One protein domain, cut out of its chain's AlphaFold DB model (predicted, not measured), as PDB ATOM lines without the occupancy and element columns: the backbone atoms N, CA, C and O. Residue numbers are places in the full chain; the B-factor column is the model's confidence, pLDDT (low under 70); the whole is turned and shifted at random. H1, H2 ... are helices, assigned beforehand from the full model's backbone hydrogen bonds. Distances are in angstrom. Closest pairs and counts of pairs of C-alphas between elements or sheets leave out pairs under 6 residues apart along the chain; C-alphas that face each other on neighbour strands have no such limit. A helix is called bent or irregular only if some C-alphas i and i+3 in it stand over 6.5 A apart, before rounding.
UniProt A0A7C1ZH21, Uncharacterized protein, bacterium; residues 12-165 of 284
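AT A GLANCE: This is residues 12 to 165 of the 284 residues of an uncharacterized protein of bacterium (UniProt A0A7C1ZH21). A long helix, H4, runs through the middle of a body of mostly aligned helices: H5 and H6 pack along one part of it, H8 packs along its other part, and H7 folds back along the far side of H6. H1 crosses H4 and H8 steeply, with the short H2 side by side with H1, and H3 makes a corner with the beginning of H4. H4, H5, H6 and H8 form an up and down bundle, each running against the one before it. The printed part has 154 residues with eight named helices, H1 to H8 in that order along the chain, and no named strand; the class is all helix. It is compact, with a radius of gyration of the C-alphas of 17.3 A and spans of 51 by 36 by 24 A.

IN THESE COORDINATES: H1, residues 18 to 36, begins at C-alpha 18 (-21.824, 48.448, -21.330) and is 25.8 A long. H2 is residues 44 to 50 and H3 residues 54 to 63. H4, residues 65 to 89, spans 35.9 A from C-alpha 65 (-18.728, 37.834, -34.759). H5 is residues 96 to 109. H6, residues 111 to 128, is 25.8 A long, with a kink of 32 degrees near residue 118; it is irregular, C-alphas 112 and 115 being 8.0 A apart. H7 is residues 132 to 145, and H8, residues 148 to 161, ends at C-alpha 161 (-24.588, 26.863, -30.846).

HOW THE PARTS SIT: H4 is the hub, touching five helices. Its residues 66 to 77 touch H8, closest at the C-alphas of Leu 70 and Leu 153, 6.5 A apart, at a shallow tilt of 8 degrees, opposite ways. Its residues 76 to 84 touch H5 in a hairpin, closest at C-alphas 84 and 99, 6.6 A. H4 and H6 only just touch, with 3 pairs of C-alphas within 8 A. H6 and H7 form a hairpin at a shallow tilt of 27 degrees, closest at C-alphas 119 and 145, 5.7 A. H1 touches H8 at a steep tilt of 63 degrees, closest at C-alphas 28 and 154, 5.2 A. H1 and H2 form a hairpin, closest at C-alphas 26 and 45, 5.7 A. H3 and H4 touch only at the corner, and only just, with 3 pairs within 8 A. H4 and H7 are apart. Every O i to N i+4 pair is within hydrogen-bond range in H1, H3, H5, H7 and H8; H4 has 19 of 21, H6 10 of 14, and H2 1 of 3, beside 2 of 4 O i to N i+3 pairs.

THE WHOLE: The C-alphas farthest apart, those of Asn 62 and Lys 131, are 54.3 A apart. The printed part has no cut and no long link. Mean pLDDT of the printed part is 79.6; residues 42 to 43, 45 to 64, 83 to 94 and 127 are under 70.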
ATOM      1  N   LYS A  12     -22.217  54.585 -31.629       82.88
ATOM      2  CA  LYS A  12     -23.574  54.203 -32.050       82.88
ATOM      3  C   LYS A  12     -24.576  54.195 -30.886       82.88
ATOM      4  O   LYS A  12     -25.717  54.592 -31.082       82.88
ATOM      5  N   TYR A  13     -24.142  53.786 -29.692       84.69
ATOM      6  CA  TYR A  13     -24.971  53.664 -28.488       84.69
ATOM      7  C   TYR A  13     -24.349  54.420 -27.297       84.69
ATOM      8  O   TYR A  13     -23.908  53.798 -26.325       84.69
ATOM      9  N   PRO A  14     -24.278  55.764 -27.344       79.88
ATOM     10  CA  PRO A  14     -23.526  56.558 -26.367       79.88
ATOM     11  C   PRO A  14     -24.079  56.476 -24.938       79.88
ATOM     12  O   PRO A  14     -23.315  56.598 -23.980       79.88
ATOM     13  N   ASN A  15     -25.382  56.224 -24.789       80.06
ATOM     14  CA  ASN A  15     -26.069  56.207 -23.495       80.06
ATOM     15  C   ASN A  15     -26.163  54.801 -22.875       80.06
ATOM     16  O   ASN A  15     -26.446  54.658 -21.683       80.06
ATOM     17  N   VAL A  16     -25.869  53.750 -23.647       82.62
ATOM     18  CA  VAL A  16     -25.994  52.371 -23.173       82.62
ATOM     19  C   VAL A  16     -24.831  52.021 -22.248       82.62
ATOM     20  O   VAL A  16     -23.652  52.025 -22.615       82.62
ATOM     21  N   ARG A  17     -25.162  51.646 -21.008       80.88
ATOM     22  CA  ARG A  17     -24.164  51.191 -20.033       80.88
ATOM     23  C   ARG A  17     -23.672  49.792 -20.389       80.88
ATOM     24  O   ARG A  17     -24.325  48.806 -20.068       80.88
ATOM     25  N   PHE A  18     -22.461  49.708 -20.927       76.31
ATOM     26  CA  PHE A  18     -21.824  48.448 -21.330       76.31
ATOM     27  C   PHE A  18     -21.911  47.309 -20.301       76.31
ATOM     28  O   PHE A  18     -22.298  46.202 -20.651       76.31
ATOM     29  N   ARG A  19     -21.623  47.577 -19.019       77.62
ATOM     30  CA  ARG A  19     -21.695  46.542 -17.968       77.62
ATOM     31  C   ARG A  19     -23.090  45.926 -17.815       77.62
ATOM     32  O   ARG A  19     -23.194  44.796 -17.355       77.62
ATOM     33  N   LYS A  20     -24.163  46.657 -18.150       82.62
ATOM     34  CA  LYS A  20     -25.523  46.093 -18.150       82.62
ATOM     35  C   LYS A  20     -25.678  45.080 -19.288       82.62
ATOM     36  O   LYS A  20     -26.157  43.983 -19.033       82.62
ATOM     37  N   VAL A  21     -25.202  45.433 -20.483       84.00
ATOM     38  CA  VAL A  21     -25.228  44.575 -21.677       84.00
ATOM     39  C   VAL A  21     -24.435  43.291 -21.455       84.00
ATOM     40  O   VAL A  21     -24.949  42.190 -21.620       84.00
ATOM     41  N   GLU A  22     -23.200  43.425 -20.971       78.44
ATOM     42  CA  GLU A  22     -22.331  42.291 -20.644       78.44
ATOM     43  C   GLU A  22     -23.001  41.334 -19.647       78.44
ATOM     44  O   GLU A  22     -23.000  40.117 -19.835       78.44
ATOM     45  N   LYS A  23     -23.626  41.888 -18.601       80.88
ATOM     46  CA  LYS A  23     -24.319  41.104 -17.578       80.88
ATOM     47  C   LYS A  23     -25.523  40.355 -18.156       80.88
ATOM     48  O   LYS A  23     -25.717  39.193 -17.805       80.88
ATOM     49  N   ALA A  24     -26.295  40.982 -19.045       87.06
ATOM     50  CA  ALA A  24     -27.427  40.345 -19.716       87.06
ATOM     51  C   ALA A  24     -26.983  39.188 -20.622       87.06
ATOM     52  O   ALA A  24     -27.538  38.092 -20.537       87.06
ATOM     53  N   ILE A  25     -25.920  39.379 -21.407       86.81
ATOM     54  CA  ILE A  25     -25.347  38.320 -22.249       86.81
ATOM     55  C   ILE A  25     -24.809  37.175 -21.387       86.81
ATOM     56  O   ILE A  25     -25.100  36.012 -21.658       86.81
ATOM     57  N   MET A  26     -24.085  37.477 -20.306       83.81
ATOM     58  CA  MET A  26     -23.581  36.463 -19.373       83.81
ATOM     59  C   MET A  26     -24.719  35.644 -18.748       83.81
ATOM     60  O   MET A  26     -24.629  34.417 -18.672       83.81
ATOM     61  N   PHE A  27     -25.801  36.291 -18.312       86.00
ATOM     62  CA  PHE A  27     -26.969  35.579 -17.798       86.00
ATOM     63  C   PHE A  27     -27.645  34.734 -18.873       86.00
ATOM     64  O   PHE A  27     -27.969  33.577 -18.608       86.00
ATOM     65  N   SER A  28     -27.756  35.247 -20.095       91.44
ATOM     66  CA  SER A  28     -28.311  34.509 -21.232       91.44
ATOM     67  C   SER A  28     -27.482  33.263 -21.557       91.44
ATOM     68  O   SER A  28     -28.041  32.187 -21.742       91.44
ATOM     69  N   LEU A  29     -26.149  33.349 -21.507       88.38
ATOM     70  CA  LEU A  29     -25.259  32.190 -21.652       88.38
ATOM     71  C   LEU A  29     -25.514  31.139 -20.573       88.38
ATOM     72  O   LEU A  29     -25.667  29.957 -20.874       88.38
ATOM     73  N   GLN A  30     -25.607  31.561 -19.311       87.62
ATOM     74  CA  GLN A  30     -25.910  30.646 -18.211       87.62
ATOM     75  C   GLN A  30     -27.285  29.988 -18.389       87.62
ATOM     76  O   GLN A  30     -27.433  28.802 -18.108       87.62
ATOM     77  N   ARG A  31     -28.287  30.729 -18.871       91.50
ATOM     78  CA  ARG A  31     -29.659  30.230 -19.054       91.50
ATOM     79  C   ARG A  31     -29.711  29.242 -20.210       91.50
ATOM     80  O   ARG A  31     -30.169  28.115 -20.031       91.50
ATOM     81  N   ALA A  32     -29.117  29.600 -21.345       92.50
ATOM     82  CA  ALA A  32     -28.950  28.711 -22.485       92.50
ATOM     83  C   ALA A  32     -28.239  27.406 -22.079       92.50
ATOM     84  O   ALA A  32     -28.727  26.324 -22.393       92.50
ATOM     85  N   LYS A  33     -27.152  27.482 -21.296       89.19
ATOM     86  CA  LYS A  33     -26.403  26.306 -20.818       89.19
ATOM     87  C   LYS A  33     -27.193  25.445 -19.837       89.19
ATOM     88  O   LYS A  33     -27.430  24.268 -20.087       89.19
ATOM     89  N   TYR A  34     -27.567  26.020 -18.697       88.94
ATOM     90  CA  TYR A  34     -28.040  25.258 -17.541       88.94
ATOM     91  C   TYR A  34     -29.520  24.909 -17.609       88.94
ATOM     92  O   TYR A  34     -29.924  23.945 -16.967       88.94
ATOM     93  N   PHE A  35     -30.322  25.666 -18.359       90.88
ATOM     94  CA  PHE A  35     -31.753  25.402 -18.493       90.88
ATOM     95  C   PHE A  35     -32.077  24.748 -19.827       90.88
ATOM     96  O   PHE A  35     -32.955  23.890 -19.878       90.88
ATOM     97  N   LEU A  36     -31.398  25.152 -20.907       93.06
ATOM     98  CA  LEU A  36     -31.730  24.689 -22.253       93.06
ATOM     99  C   LEU A  36     -30.706  23.724 -22.856       93.06
ATOM    100  O   LEU A  36     -31.014  23.149 -23.893       93.06
ATOM    101  N   GLY A  37     -29.564  23.473 -22.206       89.62
ATOM    102  CA  GLY A  37     -28.539  22.536 -22.681       89.62
ATOM    103  C   GLY A  37     -27.849  22.997 -23.960       89.62
ATOM    104  O   GLY A  37     -27.628  22.184 -24.850       89.62
ATOM    105  N   ALA A  38     -27.604  24.298 -24.108       91.38
ATOM    106  CA  ALA A  38     -26.881  24.833 -25.255       91.38
ATOM    107  C   ALA A  38     -25.428  24.331 -25.280       91.38
ATOM    108  O   ALA A  38     -24.760  24.332 -24.239       91.38
ATOM    109  N   ASP A  39     -24.925  23.989 -26.469       89.00
ATOM    110  CA  ASP A  39     -23.572  23.444 -26.678       89.00
ATOM    111  C   ASP A  39     -22.512  24.558 -26.695       89.00
ATOM    112  O   ASP A  39     -21.753  24.759 -27.643       89.00
ATOM    113  N   LEU A  40     -22.488  25.338 -25.615       84.88
ATOM    114  CA  LEU A  40     -21.595  26.477 -25.470       84.88
ATOM    115  C   LEU A  40     -20.140  26.030 -25.253       84.88
ATOM    116  O   LEU A  40     -19.894  25.101 -24.472       84.88
ATOM    117  N   PRO A  41     -19.154  26.736 -25.843       78.88
ATOM    118  CA  PRO A  41     -17.745  26.491 -25.567       78.88
ATOM    119  C   PRO A  41     -17.433  26.565 -24.067       78.88
ATOM    120  O   PRO A  41     -17.964  27.402 -23.331       78.88
ATOM    121  N   LEU A  42     -16.549  25.684 -23.595       66.38
ATOM    122  CA  LEU A  42     -16.176  25.622 -22.182       66.38
ATOM    123  C   LEU A  42     -15.590  26.952 -21.693       66.38
ATOM    124  O   LEU A  42     -14.679  27.510 -22.299       66.38
ATOM    125  N   GLY A  43     -16.095  27.426 -20.552       66.50
ATOM    126  CA  GLY A  43     -15.598  28.624 -19.881       66.50
ATOM    127  C   GLY A  43     -16.069  29.937 -20.498       66.50
ATOM    128  O   GLY A  43     -15.712  30.991 -19.977       66.50
ATOM    129  N   ILE A  44     -16.888  29.902 -21.551       72.25
ATOM    130  CA  ILE A  44     -17.299  31.110 -22.259       72.25
ATOM    131  C   ILE A  44     -18.056  32.087 -21.354       72.25
ATOM    132  O   ILE A  44     -17.783  33.281 -21.388       72.25
ATOM    133  N   GLU A  45     -18.887  31.572 -20.445       67.56
ATOM    134  CA  GLU A  45     -19.625  32.356 -19.454       67.56
ATOM    135  C   GLU A  45     -18.720  33.084 -18.442       67.56
ATOM    136  O   GLU A  45     -19.118  34.094 -17.863       67.56
ATOM    137  N   HIS A  46     -17.503  32.575 -18.225       64.25
ATOM    138  CA  HIS A  46     -16.511  33.134 -17.303       64.25
ATOM    139  C   HIS A  46     -15.499  34.029 -18.018       64.25
ATOM    140  O   HIS A  46     -14.961  34.965 -17.425       64.25
ATOM    141  N   THR A  47     -15.217  33.730 -19.285       60.97
ATOM    142  CA  THR A  47     -14.347  34.537 -20.133       60.97
ATOM    143  C   THR A  47     -15.032  35.853 -20.471       60.97
ATOM    144  O   THR A  47     -14.419  36.901 -20.301       60.97
ATOM    145  N   THR A  48     -16.314  35.837 -20.846       60.22
ATOM    146  CA  THR A  48     -17.046  37.057 -21.221       60.22
ATOM    147  C   THR A  48     -17.179  38.052 -20.074       60.22
ATOM    148  O   THR A  48     -17.114  39.244 -20.330       60.22
ATOM    149  N   SER A  49     -17.275  37.589 -18.820       57.56
ATOM    150  CA  SER A  49     -17.425  38.448 -17.633       57.56
ATOM    151  C   SER A  49     -16.148  39.199 -17.215       57.56
ATOM    152  O   SER A  49     -16.120  39.854 -16.172       57.56
ATOM    153  N   ARG A  50     -15.033  38.975 -17.921       61.72
ATOM    154  CA  ARG A  50     -13.711  39.554 -17.622       61.72
ATOM    155  C   ARG A  50     -13.198  40.452 -18.745       61.72
ATOM    156  O   ARG A  50     -12.154  41.075 -18.576       61.72
ATOM    157  N   LEU A  51     -13.894  40.500 -19.880       63.78
ATOM    158  CA  LEU A  51     -13.445  41.195 -21.078       63.78
ATOM    159  C   LEU A  51     -14.066  42.590 -21.141       63.78
ATOM    160  O   LEU A  51     -15.278  42.737 -21.263       63.78
ATOM    161  N   ILE A  52     -13.229  43.628 -21.107       61.62
ATOM    162  CA  ILE A  52     -13.680  45.023 -21.194       61.62
ATOM    163  C   ILE A  52     -12.980  45.711 -22.366       61.62
ATOM    164  O   ILE A  52     -11.763  45.611 -22.529       61.62
ATOM    165  N   GLY A  53     -13.754  46.446 -23.167       65.44
ATOM    166  CA  GLY A  53     -13.242  47.289 -24.247       65.44
ATOM    167  C   GLY A  53     -12.391  46.527 -25.259       65.44
ATOM    168  O   GLY A  53     -12.861  45.564 -25.855       65.44
ATOM    169  N   ASP A  54     -11.137  46.940 -25.431       66.44
ATOM    170  CA  ASP A  54     -10.227  46.401 -26.446       66.44
ATOM    171  C   ASP A  54      -9.978  44.884 -26.284       66.44
ATOM    172  O   ASP A  54      -9.718  44.182 -27.258       66.44
ATOM    173  N   GLN A  55     -10.130  44.331 -25.074       67.75
ATOM    174  CA  GLN A  55     -10.030  42.885 -24.835       67.75
ATOM    175  C   GLN A  55     -11.231  42.116 -25.393       67.75
ATOM    176  O   GLN A  55     -11.064  41.039 -25.967       67.75
ATOM    177  N   LEU A  56     -12.435  42.680 -25.258       65.06
ATOM    178  CA  LEU A  56     -13.628  42.135 -25.899       65.06
ATOM    179  C   LEU A  56     -13.499  42.264 -27.418       65.06
ATOM    180  O   LEU A  56     -13.980  41.395 -28.138       65.06
ATOM    181  N   GLU A  57     -12.842  43.320 -27.913       68.06
ATOM    182  CA  GLU A  57     -12.593  43.525 -29.344       68.06
ATOM    183  C   GLU A  57     -11.698  42.447 -29.924       68.06
ATOM    184  O   GLU A  57     -12.065  41.797 -30.902       68.06
ATOM    185  N   VAL A  58     -10.567  42.193 -29.274       67.38
ATOM    186  CA  VAL A  58      -9.668  41.097 -29.631       67.38
ATOM    187  C   VAL A  58     -10.394  39.754 -29.541       67.38
ATOM    188  O   VAL A  58     -10.284  38.947 -30.459       67.38
ATOM    189  N   TYR A  59     -11.181  39.521 -28.489       67.62
ATOM    190  CA  TYR A  59     -11.942  38.281 -28.339       67.62
ATOM    191  C   TYR A  59     -13.002  38.104 -29.435       67.62
ATOM    192  O   TYR A  59     -13.028  37.072 -30.093       67.62
ATOM    193  N   SER A  60     -13.826  39.115 -29.703       65.62
ATOM    194  CA  SER A  60     -14.894  39.053 -30.714       65.62
ATOM    195  C   SER A  60     -14.325  38.914 -32.128       65.62
ATOM    196  O   SER A  60     -14.852  38.154 -32.938       65.62
ATOM    197  N   ASN A  61     -13.208  39.593 -32.416       66.19
ATOM    198  CA  ASN A  61     -12.520  39.505 -33.704       66.19
ATOM    199  C   ASN A  61     -11.771  38.174 -33.902       66.19
ATOM    200  O   ASN A  61     -11.579  37.772 -35.049       66.19
ATOM    201  N   ASN A  62     -11.361  37.494 -32.823       61.59
ATOM    202  CA  ASN A  62     -10.630  36.223 -32.893       61.59
ATOM    203  C   ASN A  62     -11.516  34.984 -32.709       61.59
ATOM    204  O   ASN A  62     -11.153  33.922 -33.206       61.59
ATOM    205  N   PHE A  63     -12.634  35.098 -31.986       55.25
ATOM    206  CA  PHE A  63     -13.383  33.937 -31.511       55.25
ATOM    207  C   PHE A  63     -14.857  33.874 -31.895       55.25
ATOM    208  O   PHE A  63     -15.298  32.744 -31.876       55.25
ATOM    209  N   HIS A  64     -15.584  34.950 -32.270       62.31
ATOM    210  CA  HIS A  64     -16.853  34.900 -33.048       62.31
ATOM    211  C   HIS A  64     -17.506  36.291 -33.222       62.31
ATOM    212  O   HIS A  64     -17.760  36.993 -32.243       62.31
ATOM    213  N   SER A  65     -17.915  36.635 -34.456       70.75
ATOM    214  CA  SER A  65     -18.728  37.834 -34.759       70.75
ATOM    215  C   SER A  65     -20.101  37.820 -34.078       70.75
ATOM    216  O   SER A  65     -20.666  38.875 -33.809       70.75
ATOM    217  N   PHE A  66     -20.601  36.634 -33.742       79.31
ATOM    218  CA  PHE A  66     -21.902  36.430 -33.112       79.31
ATOM    219  C   PHE A  66     -22.032  37.091 -31.728       79.31
ATOM    220  O   PHE A  66     -23.099  37.574 -31.367       79.31
ATOM    221  N   TYR A  67     -20.942  37.206 -30.958       76.88
ATOM    222  CA  TYR A  67     -20.990  37.949 -29.693       76.88
ATOM    223  C   TYR A  67     -21.337  39.414 -29.905       76.88
ATOM    224  O   TYR A  67     -22.128  39.978 -29.155       76.88
ATOM    225  N   PHE A  68     -20.771  40.024 -30.942       77.38
ATOM    226  CA  PHE A  68     -21.081  41.404 -31.273       77.38
ATOM    227  C   PHE A  68     -22.552  41.571 -31.670       77.38
ATOM    228  O   PHE A  68     -23.176  42.535 -31.242       77.38
ATOM    229  N   GLU A  69     -23.121  40.609 -32.396       83.94
ATOM    230  CA  GLU A  69     -24.547  40.602 -32.742       83.94
ATOM    231  C   GLU A  69     -25.426  40.591 -31.478       83.94
ATOM    232  O   GLU A  69     -26.353  41.393 -31.376       83.94
ATOM    233  N   LEU A  70     -25.077  39.793 -30.459       87.31
ATOM    234  CA  LEU A  70     -25.767  39.811 -29.158       87.31
ATOM    235  C   LEU A  70     -25.616  41.160 -28.428       87.31
ATOM    236  O   LEU A  70     -26.575  41.650 -27.831       87.31
ATOM    237  N   PHE A  71     -24.431  41.778 -28.487       84.88
ATOM    238  CA  PHE A  71     -24.189  43.107 -27.908       84.88
ATOM    239  C   PHE A  71     -24.999  44.201 -28.608       84.88
ATOM    240  O   PHE A  71     -25.562  45.062 -27.936       84.88
ATOM    241  N   GLU A  72     -25.058  44.196 -29.941       86.44
ATOM    242  CA  GLU A  72     -25.872  45.153 -30.692       86.44
ATOM    243  C   GLU A  72     -27.362  44.952 -30.434       86.44
ATOM    244  O   GLU A  72     -28.078  45.944 -30.307       86.44
ATOM    245  N   MET A  73     -27.809  43.700 -30.319       90.38
ATOM    246  CA  MET A  73     -29.196  43.352 -30.034       90.38
ATOM    247  C   MET A  73     -29.647  43.895 -28.672       90.38
ATOM    248  O   MET A  73     -30.611  44.652 -28.607       90.38
ATOM    249  N   ASP A  74     -28.921  43.594 -27.591       89.94
ATOM    250  CA  ASP A  74     -29.261  44.090 -26.247       89.94
ATOM    251  C   ASP A  74     -29.092  45.616 -26.127       89.94
ATOM    252  O   ASP A  74     -29.881  46.278 -25.455       89.94
ATOM    253  N   ALA A  75     -28.139  46.218 -26.846       88.25
ATOM    254  CA  ALA A  75     -28.028  47.675 -26.909       88.25
ATOM    255  C   ALA A  75     -29.225  48.336 -27.606       88.25
ATOM    256  O   ALA A  75     -29.690  49.388 -27.155       88.25
ATOM    257  N   LEU A  76     -29.735  47.731 -28.683       87.69
ATOM    258  CA  LEU A  76     -30.914  48.211 -29.399       87.69
ATOM    259  C   LEU A  76     -32.174  48.100 -28.532       87.69
ATOM    260  O   LEU A  76     -32.951  49.054 -28.480       87.69
ATOM    261  N   ILE A  77     -32.331  46.983 -27.815       87.62
ATOM    262  CA  ILE A  77     -33.402  46.787 -26.828       87.62
ATOM    263  C   ILE A  77     -33.354  47.901 -25.785       87.62
ATOM    264  O   ILE A  77     -34.313  48.649 -25.661       87.62
ATOM    265  N   ARG A  78     -32.211  48.089 -25.114       86.12
ATOM    266  CA  ARG A  78     -32.063  49.101 -24.056       86.12
ATOM    267  C   ARG A  78     -32.275  50.521 -24.530       86.12
ATOM    268  O   ARG A  78     -32.876  51.300 -23.820       86.12
ATOM    269  N   THR A  79     -31.771  50.872 -25.711       83.19
ATOM    270  CA  THR A  79     -31.979  52.224 -26.248       83.19
ATOM    271  C   THR A  79     -33.466  52.475 -26.505       83.19
ATOM    272  O   THR A  79     -33.947  53.580 -26.297       83.19
ATOM    273  N   THR A  80     -34.191  51.445 -26.946       81.25
ATOM    274  CA  THR A  80     -35.639  51.515 -27.174       81.25
ATOM    275  C   THR A  80     -36.399  51.602 -25.851       81.25
ATOM    276  O   THR A  80     -37.266  52.456 -25.710       81.25
ATOM    277  N   ASP A  81     -36.025  50.766 -24.883       78.06
ATOM    278  CA  ASP A  81     -36.576  50.723 -23.527       78.06
ATOM    279  C   ASP A  81     -36.348  52.045 -22.783       78.06
ATOM    280  O   ASP A  81     -37.305  52.676 -22.356       78.06
ATOM    281  N   ASP A  82     -35.109  52.554 -22.756       73.75
ATOM    282  CA  ASP A  82     -34.749  53.838 -22.144       73.75
ATOM    283  C   ASP A  82     -35.576  54.994 -22.753       73.75
ATOM    284  O   ASP A  82     -36.005  55.878 -22.020       73.75
ATOM    285  N   MET A  83     -35.864  54.989 -24.063       69.19
ATOM    286  CA  MET A  83     -36.728  56.008 -24.692       69.19
ATOM    287  C   MET A  83     -38.204  55.885 -24.278       69.19
ATOM    288  O   MET A  83     -38.900  56.894 -24.169       69.19
ATOM    289  N   ILE A  84     -38.695  54.665 -24.059       69.44
ATOM    290  CA  ILE A  84     -40.062  54.406 -23.586       69.44
ATOM    291  C   ILE A  84     -40.184  54.752 -22.090       69.44
ATOM    292  O   ILE A  84     -41.217  55.282 -21.655       69.44
ATOM    293  N   ASP A  85     -39.129  54.495 -21.318       64.00
ATOM    294  CA  ASP A  85     -38.998  54.778 -19.889       64.00
ATOM    295  C   ASP A  85     -38.767  56.270 -19.596       64.00
ATOM    296  O   ASP A  85     -39.329  56.789 -18.633       64.00
ATOM    297  N   GLU A  86     -38.004  57.000 -20.420       59.06
ATOM    298  CA  GLU A  86     -37.820  58.460 -20.309       59.06
ATOM    299  C   GLU A  86     -39.156  59.228 -20.391       59.06
ATOM    300  O   GLU A  86     -39.307  60.278 -19.763       59.06
ATOM    301  N   ASP A  87     -40.178  58.668 -21.041       48.81
ATOM    302  CA  ASP A  87     -41.544  59.203 -20.992       48.81
ATOM    303  C   ASP A  87     -42.293  58.875 -19.685       48.81
ATOM    304  O   ASP A  87     -43.070  59.684 -19.185       48.81
ATOM    305  N   LEU A  88     -42.032  57.721 -19.054       48.81
ATOM    306  CA  LEU A  88     -42.584  57.418 -17.716       48.81
ATOM    307  C   LEU A  88     -42.054  58.393 -16.654       48.81
ATOM    308  O   LEU A  88     -42.644  58.521 -15.578       48.81
ATOM    309  N   LEU A  89     -40.936  59.053 -16.968       48.62
ATOM    310  CA  LEU A  89     -40.126  59.874 -16.086       48.62
ATOM    311  C   LEU A  89     -40.450  61.376 -16.138       48.62
ATOM    312  O   LEU A  89     -40.152  62.078 -15.166       48.62
ATOM    313  N   THR A  90     -41.018  61.895 -17.231       48.00
ATOM    314  CA  THR A  90     -41.212  63.346 -17.408       48.00
ATOM    315  C   THR A  90     -42.672  63.777 -17.263       48.00
ATOM    316  O   THR A  90     -43.611  63.033 -17.516       48.00
ATOM    317  N   SER A  91     -42.884  65.014 -16.804       46.31
ATOM    318  CA  SER A  91     -44.214  65.632 -16.701       46.31
ATOM    319  C   SER A  91     -44.815  65.991 -18.067       46.31
ATOM    320  O   SER A  91     -45.998  66.327 -18.150       46.31
ATOM    321  N   THR A  92     -44.014  65.905 -19.130       50.25
ATOM    322  CA  THR A  92     -44.409  66.165 -20.510       50.25
ATOM    323  C   THR A  92     -44.621  64.831 -21.211       50.25
ATOM    324  O   THR A  92     -43.667  64.199 -21.641       50.25
ATOM    325  N   LYS A  93     -45.882  64.412 -21.309       59.53
ATOM    326  CA  LYS A  93     -46.286  63.190 -22.008       59.53
ATOM    327  C   LYS A  93     -45.762  63.208 -23.455       59.53
ATOM    328  O   LYS A  93     -46.177  64.071 -24.229       59.53
ATOM    329  N   ILE A  94     -44.883  62.275 -23.807       61.94
ATOM    330  CA  ILE A  94     -44.533  61.936 -25.187       61.94
ATOM    331  C   ILE A  94     -45.797  61.398 -25.864       61.94
ATOM    332  O   ILE A  94     -46.611  60.695 -25.256       61.94
ATOM    333  N   ASP A  95     -46.001  61.778 -27.123       71.19
ATOM    334  CA  ASP A  95     -47.160  61.334 -27.887       71.19
ATOM    335  C   ASP A  95     -47.144  59.800 -28.041       71.19
ATOM    336  O   ASP A  95     -46.115  59.197 -28.352       71.19
ATOM    337  N   GLU A  96     -48.299  59.156 -27.856       75.12
ATOM    338  CA  GLU A  96     -48.449  57.714 -28.074       75.12
ATOM    339  C   GLU A  96     -48.067  57.348 -29.517       75.12
ATOM    340  O   GLU A  96     -47.479  56.291 -29.751       75.12
ATOM    341  N   GLU A  97     -48.316  58.240 -30.483       80.62
ATOM    342  CA  GLU A  97     -47.882  58.051 -31.868       80.62
ATOM    343  C   GLU A  97     -46.349  57.991 -31.997       80.62
ATOM    344  O   GLU A  97     -45.819  57.152 -32.732       80.62
ATOM    345  N   GLU A  98     -45.621  58.819 -31.246       80.19
ATOM    346  CA  GLU A  98     -44.157  58.836 -31.240       80.19
ATOM    347  C   GLU A  98     -43.588  57.550 -30.625       80.19
ATOM    348  O   GLU A  98     -42.744  56.894 -31.244       80.19
ATOM    349  N   ILE A  99     -44.132  57.108 -29.483       79.69
ATOM    350  CA  ILE A  99     -43.774  55.825 -28.850       79.69
ATOM    351  C   ILE A  99     -44.022  54.664 -29.817       79.69
ATOM    352  O   ILE A  99     -43.162  53.803 -30.026       79.69
ATOM    353  N   MET A 100     -45.185  54.644 -30.469       85.75
ATOM    354  CA  MET A 100     -45.527  53.593 -31.424       85.75
ATOM    355  C   MET A 100     -44.619  53.603 -32.658       85.75
ATOM    356  O   MET A 100     -44.317  52.535 -33.195       85.75
ATOM    357  N   ASN A 101     -44.146  54.768 -33.105       86.94
ATOM    358  CA  ASN A 101     -43.173  54.868 -34.193       86.94
ATOM    359  C   ASN A 101     -41.801  54.309 -33.793       86.94
ATOM    360  O   ASN A 101     -41.171  53.620 -34.600       86.94
ATOM    361  N   VAL A 102     -41.370  54.521 -32.547       85.94
ATOM    362  CA  VAL A 102     -40.151  53.909 -32.000       85.94
ATOM    363  C   VAL A 102     -40.290  52.382 -31.931       85.94
ATOM    364  O   VAL A 102     -39.417  51.673 -32.432       85.94
ATOM    365  N   ILE A 103     -41.414  51.860 -31.427       87.94
ATOM    366  CA  ILE A 103     -41.675  50.407 -31.377       87.94
ATOM    367  C   ILE A 103     -41.676  49.795 -32.787       87.94
ATOM    368  O   ILE A 103     -41.058  48.753 -33.006       87.94
ATOM    369  N   LYS A 104     -42.329  50.437 -33.767       88.69
ATOM    370  CA  LYS A 104     -42.330  49.980 -35.173       88.69
ATOM    371  C   LYS A 104     -40.928  49.980 -35.776       88.69
ATOM    372  O   LYS A 104     -40.583  49.080 -36.540       88.69
ATOM    373  N   LYS A 105     -40.117  50.992 -35.455       88.12
ATOM    374  CA  LYS A 105     -38.718  51.056 -35.880       88.12
ATOM    375  C   LYS A 105     -37.927  49.885 -35.297       88.12
ATOM    376  O   LYS A 105     -37.234  49.216 -36.055       88.12
ATOM    377  N   PHE A 106     -38.076  49.605 -34.002       89.00
ATOM    378  CA  PHE A 106     -37.450  48.451 -33.358       89.00
ATOM    379  C   PHE A 106     -37.886  47.129 -34.000       89.00
ATOM    380  O   PHE A 106     -37.035  46.319 -34.331       89.00
ATOM    381  N   GLU A 107     -39.181  46.921 -34.253       89.56
ATOM    382  CA  GLU A 107     -39.697  45.700 -34.897       89.56
ATOM    383  C   GLU A 107     -39.133  45.493 -36.309       89.56
ATOM    384  O   GLU A 107     -38.861  44.369 -36.721       89.56
ATOM    385  N   ARG A 108     -38.923  46.582 -37.056       89.81
ATOM    386  CA  ARG A 108     -38.276  46.537 -38.372       89.81
ATOM    387  C   ARG A 108     -36.783  46.225 -38.260       89.81
ATOM    388  O   ARG A 108     -36.261  45.475 -39.080       89.81
ATOM    389  N   ASP A 109     -36.108  46.846 -37.298       85.62
ATOM    390  CA  ASP A 109     -34.660  46.740 -37.125       85.62
ATOM    391  C   ASP A 109     -34.264  45.420 -36.411       85.62
ATOM    392  O   ASP A 109     -33.136  44.960 -36.582       85.62
ATOM    393  N   LEU A 110     -35.191  44.788 -35.671       86.75
ATOM    394  CA  LEU A 110     -35.041  43.504 -34.969       86.75
ATOM    395  C   LEU A 110     -36.347  42.662 -34.996       86.75
ATOM    396  O   LEU A 110     -37.065  42.582 -33.989       86.75
ATOM    397  N   PRO A 111     -36.677  42.008 -36.126       85.38
ATOM    398  CA  PRO A 111     -37.938  41.270 -36.306       85.38
ATOM    399  C   PRO A 111     -38.178  40.122 -35.313       85.38
ATOM    400  O   PRO A 111     -39.316  39.817 -34.956       85.38
ATOM    401  N   GLU A 112     -37.115  39.479 -34.834       83.12
ATOM    402  CA  GLU A 112     -37.169  38.422 -33.823       83.12
ATOM    403  C   GLU A 112     -37.617  38.930 -32.438       83.12
ATOM    404  O   GLU A 112     -38.092  38.149 -31.611       83.12
ATOM    405  N   GLY A 113     -37.552  40.246 -32.201       84.44
ATOM    406  CA  GLY A 113     -37.939  40.922 -30.961       84.44
ATOM    407  C   GLY A 113     -39.450  41.070 -30.746       84.44
ATOM    408  O   GLY A 113     -39.882  41.908 -29.957       84.44
ATOM    409  N   ALA A 114     -40.289  40.268 -31.410       84.31
ATOM    410  CA  ALA A 114     -41.749  40.388 -31.346       84.31
ATOM    411  C   ALA A 114     -42.319  40.317 -29.911       84.31
ATOM    412  O   ALA A 114     -43.305  40.985 -29.600       84.31
ATOM    413  N   ARG A 115     -41.704  39.547 -29.000       81.38
ATOM    414  CA  ARG A 115     -42.132  39.506 -27.585       81.38
ATOM    415  C   ARG A 115     -41.788  40.795 -26.839       81.38
ATOM    416  O   ARG A 115     -42.620  41.281 -26.085       81.38
ATOM    417  N   ILE A 116     -40.627  41.375 -27.130       86.88
ATOM    418  CA  ILE A 116     -40.176  42.651 -26.565       86.88
ATOM    419  C   ILE A 116     -41.090  43.784 -27.053       86.88
ATOM    420  O   ILE A 116     -41.591  44.576 -26.266       86.88
ATOM    421  N   THR A 117     -41.448  43.802 -28.343       87.12
ATOM    422  CA  THR A 117     -42.423  44.792 -28.846       87.12
ATOM    423  C   THR A 117     -43.802  44.643 -28.206       87.12
ATOM    424  O   THR A 117     -44.498  45.637 -28.017       87.12
ATOM    425  N   ARG A 118     -44.226  43.418 -27.863       87.06
ATOM    426  CA  ARG A 118     -45.471  43.189 -27.118       87.06
ATOM    427  C   ARG A 118     -45.384  43.758 -25.702       87.06
ATOM    428  O   ARG A 118     -46.353  44.389 -25.286       87.06
ATOM    429  N   LEU A 119     -44.255  43.581 -25.012       87.75
ATOM    430  CA  LEU A 119     -43.991  44.208 -23.715       87.75
ATOM    431  C   LEU A 119     -44.122  45.733 -23.819       87.75
ATOM    432  O   LEU A 119     -44.995  46.303 -23.172       87.75
ATOM    433  N   PHE A 120     -43.387  46.357 -24.743       86.56
ATOM    434  CA  PHE A 120     -43.433  47.804 -24.977       86.56
ATOM    435  C   PHE A 120     -44.847  48.322 -25.286       86.56
ATOM    436  O   PHE A 120     -45.287  49.341 -24.754       86.56
ATOM    437  N   ARG A 121     -45.611  47.600 -26.117       86.62
ATOM    438  CA  ARG A 121     -47.015  47.939 -26.410       86.62
ATOM    439  C   ARG A 121     -47.891  47.828 -25.164       86.62
ATOM    440  O   ARG A 121     -48.707  48.712 -24.921       86.62
ATOM    441  N   ASN A 122     -47.743  46.764 -24.374       87.62
ATOM    442  CA  ASN A 122     -48.509  46.578 -23.141       87.62
ATOM    443  C   ASN A 122     -48.203  47.675 -22.113       87.62
ATOM    444  O   ASN A 122     -49.130  48.186 -21.487       87.62
ATOM    445  N   GLU A 123     -46.935  48.057 -21.969       83.31
ATOM    446  CA  GLU A 123     -46.501  49.154 -21.098       83.31
ATOM    447  C   GLU A 123     -47.049  50.502 -21.566       83.31
ATOM    448  O   GLU A 123     -47.503  51.290 -20.737       83.31
ATOM    449  N   SER A 124     -47.092  50.745 -22.879       82.31
ATOM    450  CA  SER A 124     -47.746  51.925 -23.457       82.31
ATOM    451  C   SER A 124     -49.258  51.934 -23.178       82.31
ATOM    452  O   SER A 124     -49.783  52.888 -22.601       82.31
ATOM    453  N   TYR A 125     -49.969  50.834 -23.459       82.88
ATOM    454  CA  TYR A 125     -51.417  50.728 -23.225       82.88
ATOM    455  C   TYR A 125     -51.814  50.781 -21.751       82.88
ATOM    456  O   TYR A 125     -52.924  51.208 -21.419       82.88
ATOM    457  N   LEU A 126     -50.932  50.353 -20.848       83.00
ATOM    458  CA  LEU A 126     -51.166  50.482 -19.414       83.00
ATOM    459  C   LEU A 126     -51.348  51.958 -19.013       83.00
ATOM    460  O   LEU A 126     -52.084  52.233 -18.064       83.00
ATOM    461  N   ARG A 127     -50.749  52.899 -19.758       69.31
ATOM    462  CA  ARG A 127     -50.837  54.350 -19.513       69.31
ATOM    463  C   ARG A 127     -52.181  54.952 -19.909       69.31
ATOM    464  O   ARG A 127     -52.617  55.905 -19.274       69.31
ATOM    465  N   SER A 128     -52.819  54.432 -20.956       71.81
ATOM    466  CA  SER A 128     -54.040  55.011 -21.538       71.81
ATOM    467  C   SER A 128     -55.332  54.337 -21.075       71.81
ATOM    468  O   SER A 128     -56.420  54.800 -21.406       71.81
ATOM    469  N   THR A 129     -55.247  53.244 -20.311       78.31
ATOM    470  CA  THR A 129     -56.433  52.521 -19.841       78.31
ATOM    471  C   THR A 129     -56.926  53.008 -18.479       78.31
ATOM    472  O   THR A 129     -56.174  53.061 -17.503       78.31
ATOM    473  N   ASP A 130     -58.233  53.244 -18.374       75.50
ATOM    474  CA  ASP A 130     -58.895  53.666 -17.127       75.50
ATOM    475  C   ASP A 130     -59.556  52.492 -16.387       75.50
ATOM    476  O   ASP A 130     -59.962  52.594 -15.229       75.50
ATOM    477  N   LYS A 131     -59.684  51.338 -17.054       81.88
ATOM    478  CA  LYS A 131     -60.437  50.187 -16.539       81.88
ATOM    479  C   LYS A 131     -59.557  49.305 -15.656       81.88
ATOM    480  O   LYS A 131     -58.642  48.645 -16.144       81.88
ATOM    481  N   GLN A 132     -59.905  49.193 -14.372       79.88
ATOM    482  CA  GLN A 132     -59.121  48.446 -13.376       79.88
ATOM    483  C   GLN A 132     -58.883  46.967 -13.741       79.88
ATOM    484  O   GLN A 132     -57.770  46.470 -13.577       79.88
ATOM    485  N   ASN A 133     -59.887  46.256 -14.273       83.75
ATOM    486  CA  ASN A 133     -59.711  44.859 -14.705       83.75
ATOM    487  C   ASN A 133     -58.707  44.746 -15.858       83.75
ATOM    488  O   ASN A 133     -57.812  43.905 -15.815       83.75
ATOM    489  N   ARG A 134     -58.785  45.659 -16.834       86.50
ATOM    490  CA  ARG A 134     -57.840  45.706 -17.951       86.50
ATOM    491  C   ARG A 134     -56.424  46.053 -17.485       86.50
ATOM    492  O   ARG A 134     -55.470  45.492 -18.011       86.50
ATOM    493  N   ARG A 135     -56.274  46.918 -16.473       85.06
ATOM    494  CA  ARG A 135     -54.972  47.189 -15.836       85.06
ATOM    495  C   ARG A 135     -54.373  45.929 -15.223       85.06
ATOM    496  O   ARG A 135     -53.205  45.660 -15.459       85.06
ATOM    497  N   LYS A 136     -55.154  45.139 -14.478       85.94
ATOM    498  CA  LYS A 136     -54.674  43.873 -13.889       85.94
ATOM    499  C   LYS A 136     -54.215  42.879 -14.958       85.94
ATOM    500  O   LYS A 136     -53.168  42.266 -14.790       85.94
ATOM    501  N   GLU A 137     -54.958  42.759 -16.058       87.88
ATOM    502  CA  GLU A 137     -54.559  41.931 -17.205       87.88
ATOM    503  C   GLU A 137     -53.236  42.403 -17.822       87.88
ATOM    504  O   GLU A 137     -52.333  41.594 -18.020       87.88
ATOM    505  N   LEU A 138     -53.104  43.707 -18.088       88.00
ATOM    506  CA  LEU A 138     -51.885  44.288 -18.657       88.00
ATOM    507  C   LEU A 138     -50.694  44.148 -17.710       88.00
ATOM    508  O   LEU A 138     -49.625  43.755 -18.151       88.00
ATOM    509  N   LEU A 139     -50.874  44.395 -16.411       87.19
ATOM    510  CA  LEU A 139     -49.831  44.204 -15.400       87.19
ATOM    511  C   LEU A 139     -49.374  42.748 -15.328       87.19
ATOM    512  O   LEU A 139     -48.178  42.490 -15.234       87.19
ATOM    513  N   SER A 140     -50.310  41.800 -15.409       86.19
ATOM    514  CA  SER A 140     -49.986  40.376 -15.487       86.19
ATOM    515  C   SER A 140     -49.168  40.068 -16.742       86.19
ATOM    516  O   SER A 140     -48.150  39.393 -16.655       86.19
ATOM    517  N   ALA A 141     -49.569  40.609 -17.896       87.25
ATOM    518  CA  ALA A 141     -48.847  40.431 -19.152       87.25
ATOM    519  C   ALA A 141     -47.445  41.061 -19.123       87.25
ATOM    520  O   ALA A 141     -46.497  40.422 -19.557       87.25
ATOM    521  N   ILE A 142     -47.295  42.265 -18.565       86.50
ATOM    522  CA  ILE A 142     -46.004  42.951 -18.406       86.50
ATOM    523  C   ILE A 142     -45.076  42.122 -17.522       86.50
ATOM    524  O   ILE A 142     -43.955  41.842 -17.924       86.50
ATOM    525  N   LEU A 143     -45.554  41.659 -16.361       81.69
ATOM    526  CA  LEU A 143     -44.789  40.767 -15.482       81.69
ATOM    527  C   LEU A 143     -44.346  39.483 -16.197       81.69
ATOM    528  O   LEU A 143     -43.253  38.985 -15.941       81.69
ATOM    529  N   TRP A 144     -45.186  38.947 -17.083       81.56
ATOM    530  CA  TRP A 144     -44.897  37.717 -17.814       81.56
ATOM    531  C   TRP A 144     -43.985  37.898 -19.025       81.56
ATOM    532  O   TRP A 144     -43.254  36.976 -19.380       81.56
ATOM    533  N   ASP A 145     -44.021  39.062 -19.658       83.31
ATOM    534  CA  ASP A 145     -43.195  39.365 -20.821       83.31
ATOM    535  C   ASP A 145     -41.862  40.019 -20.428       83.31
ATOM    536  O   ASP A 145     -40.988  40.150 -21.274       83.31
ATOM    537  N   ARG A 146     -41.656  40.370 -19.152       74.50
ATOM    538  CA  ARG A 146     -40.497  41.143 -18.673       74.50
ATOM    539  C   ARG A 146     -39.130  40.481 -18.873       74.50
ATOM    540  O   ARG A 146     -38.116  41.170 -18.882       74.50
ATOM    541  N   SER A 147     -39.083  39.159 -19.031       78.88
ATOM    542  CA  SER A 147     -37.854  38.413 -19.341       78.88
ATOM    543  C   SER A 147     -37.528  38.366 -20.836       78.88
ATOM    544  O   SER A 147     -36.535  37.742 -21.215       78.88
ATOM    545  N   SER A 148     -38.331  39.012 -21.695       79.81
ATOM    546  CA  SER A 148     -38.265  38.863 -23.154       79.81
ATOM    547  C   SER A 148     -36.900  39.169 -23.760       79.81
ATOM    548  O   SER A 148     -36.557  38.587 -24.788       79.81
ATOM    549  N   ASP A 149     -36.119  40.041 -23.126       82.94
ATOM    550  CA  ASP A 149     -34.783  40.422 -23.581       82.94
ATOM    551  C   ASP A 149     -33.804  39.258 -23.420       82.94
ATOM    552  O   ASP A 149     -33.122  38.865 -24.366       82.94
ATOM    553  N   ILE A 150     -33.787  38.654 -22.226       87.06
ATOM    554  CA  ILE A 150     -32.976  37.468 -21.924       87.06
ATOM    555  C   ILE A 150     -33.445  36.309 -22.798       87.06
ATOM    556  O   ILE A 150     -32.621  35.613 -23.386       87.06
ATOM    557  N   ASP A 151     -34.758  36.126 -22.932       88.06
ATOM    558  CA  ASP A 151     -35.329  35.048 -23.733       88.06
ATOM    559  C   ASP A 151     -34.923  35.154 -25.205       88.06
ATOM    560  O   ASP A 151     -34.615  34.135 -25.827       88.06
ATOM    561  N   LEU A 152     -34.871  36.374 -25.751       90.88
ATOM    562  CA  LEU A 152     -34.420  36.610 -27.117       90.88
ATOM    563  C   LEU A 152     -32.939  36.259 -27.288       90.88
ATOM    564  O   LEU A 152     -32.587  35.519 -28.206       90.88
ATOM    565  N   LEU A 153     -32.077  36.740 -26.389       92.00
ATOM    566  CA  LEU A 153     -30.645  36.431 -26.418       92.00
ATOM    567  C   LEU A 153     -30.396  34.921 -26.273       92.00
ATOM    568  O   LEU A 153     -29.560  34.354 -26.976       92.00
ATOM    569  N   VAL A 154     -31.143  34.248 -25.395       93.00
ATOM    570  CA  VAL A 154     -31.104  32.791 -25.213       93.00
ATOM    571  C   VAL A 154     -31.548  32.054 -26.478       93.00
ATOM    572  O   VAL A 154     -30.916  31.065 -26.860       93.00
ATOM    573  N   ASP A 155     -32.605  32.520 -27.147       91.50
ATOM    574  CA  ASP A 155     -33.071  31.935 -28.405       91.50
ATOM    575  C   ASP A 155     -31.991  32.047 -29.494       91.50
ATOM    576  O   ASP A 155     -31.719  31.054 -30.174       91.50
ATOM    577  N   GLN A 156     -31.303  33.189 -29.602       91.56
ATOM    578  CA  GLN A 156     -30.183  33.357 -30.538       91.56
ATOM    579  C   GLN A 156     -29.007  32.436 -30.205       91.56
ATOM    580  O   GLN A 156     -28.451  31.790 -31.094       91.56
ATOM    581  N   LEU A 157     -28.641  32.330 -28.923       91.62
ATOM    582  CA  LEU A 157     -27.580  31.428 -28.468       91.62
ATOM    583  C   LEU A 157     -27.879  29.974 -28.855       91.62
ATOM    584  O   LEU A 157     -26.986  29.270 -29.321       91.62
ATOM    585  N   LEU A 158     -29.131  29.534 -28.707       92.19
ATOM    586  CA  LEU A 158     -29.543  28.192 -29.117       92.19
ATOM    587  C   LEU A 158     -29.511  27.986 -30.631       92.19
ATOM    588  O   LEU A 158     -29.143  26.902 -31.074       92.19
ATOM    589  N   VAL A 159     -29.903  28.987 -31.423       91.38
ATOM    590  CA  VAL A 159     -29.815  28.902 -32.891       91.38
ATOM    591  C   VAL A 159     -28.360  28.780 -33.331       91.38
ATOM    592  O   VAL A 159     -28.056  27.973 -34.206       91.38
ATOM    593  N   HIS A 160     -27.466  29.553 -32.716       90.50
ATOM    594  CA  HIS A 160     -26.063  29.598 -33.106       90.50
ATOM    595  C   HIS A 160     -25.273  28.359 -32.673       90.50
ATOM    596  O   HIS A 160     -24.550  27.781 -33.481       90.50
ATOM    597  N   TYR A 161     -25.395  27.952 -31.406       89.12
ATOM    598  CA  TYR A 161     -24.588  26.863 -30.846       89.12
ATOM    599  C   TYR A 161     -25.271  25.496 -30.915       89.12
ATOM    600  O   TYR A 161     -24.598  24.479 -30.799       89.12
ATOM    601  N   GLY A 162     -26.588  25.445 -31.114       91.19
ATOM    602  CA  GLY A 162     -27.344  24.206 -30.981       91.19
ATOM    603  C   GLY A 162     -27.498  23.772 -29.522       91.19
ATOM    604  O   GLY A 162     -27.300  24.549 -28.583       91.19
ATOM    605  N   THR A 163     -27.929  22.528 -29.327       92.81
ATOM    606  CA  THR A 163     -28.180  21.962 -28.001       92.81
ATOM    607  C   THR A 163     -28.125  20.439 -28.007       92.81
ATOM    608  O   THR A 163     -28.644  19.793 -28.920       92.81
ATOM    609  N   GLU A 164     -27.598  19.873 -26.920       89.19
ATOM    610  CA  GLU A 164     -27.601  18.432 -26.650       89.19
ATOM    611  C   GLU A 164     -29.009  17.855 -26.388       89.19
ATOM    612  O   GLU A 164     -29.219  16.637 -26.420       89.19
ATOM    613  N   HIS A 165     -30.009  18.702 -26.125       90.44
ATOM    614  CA  HIS A 165     -31.357  18.259 -25.798       90.44
ATOM    615  C   HIS A 165     -32.193  17.899 -27.030       90.44
ATOM    616  O   HIS A 165     -32.227  18.588 -28.045       90.44
TER     617      HIS A 165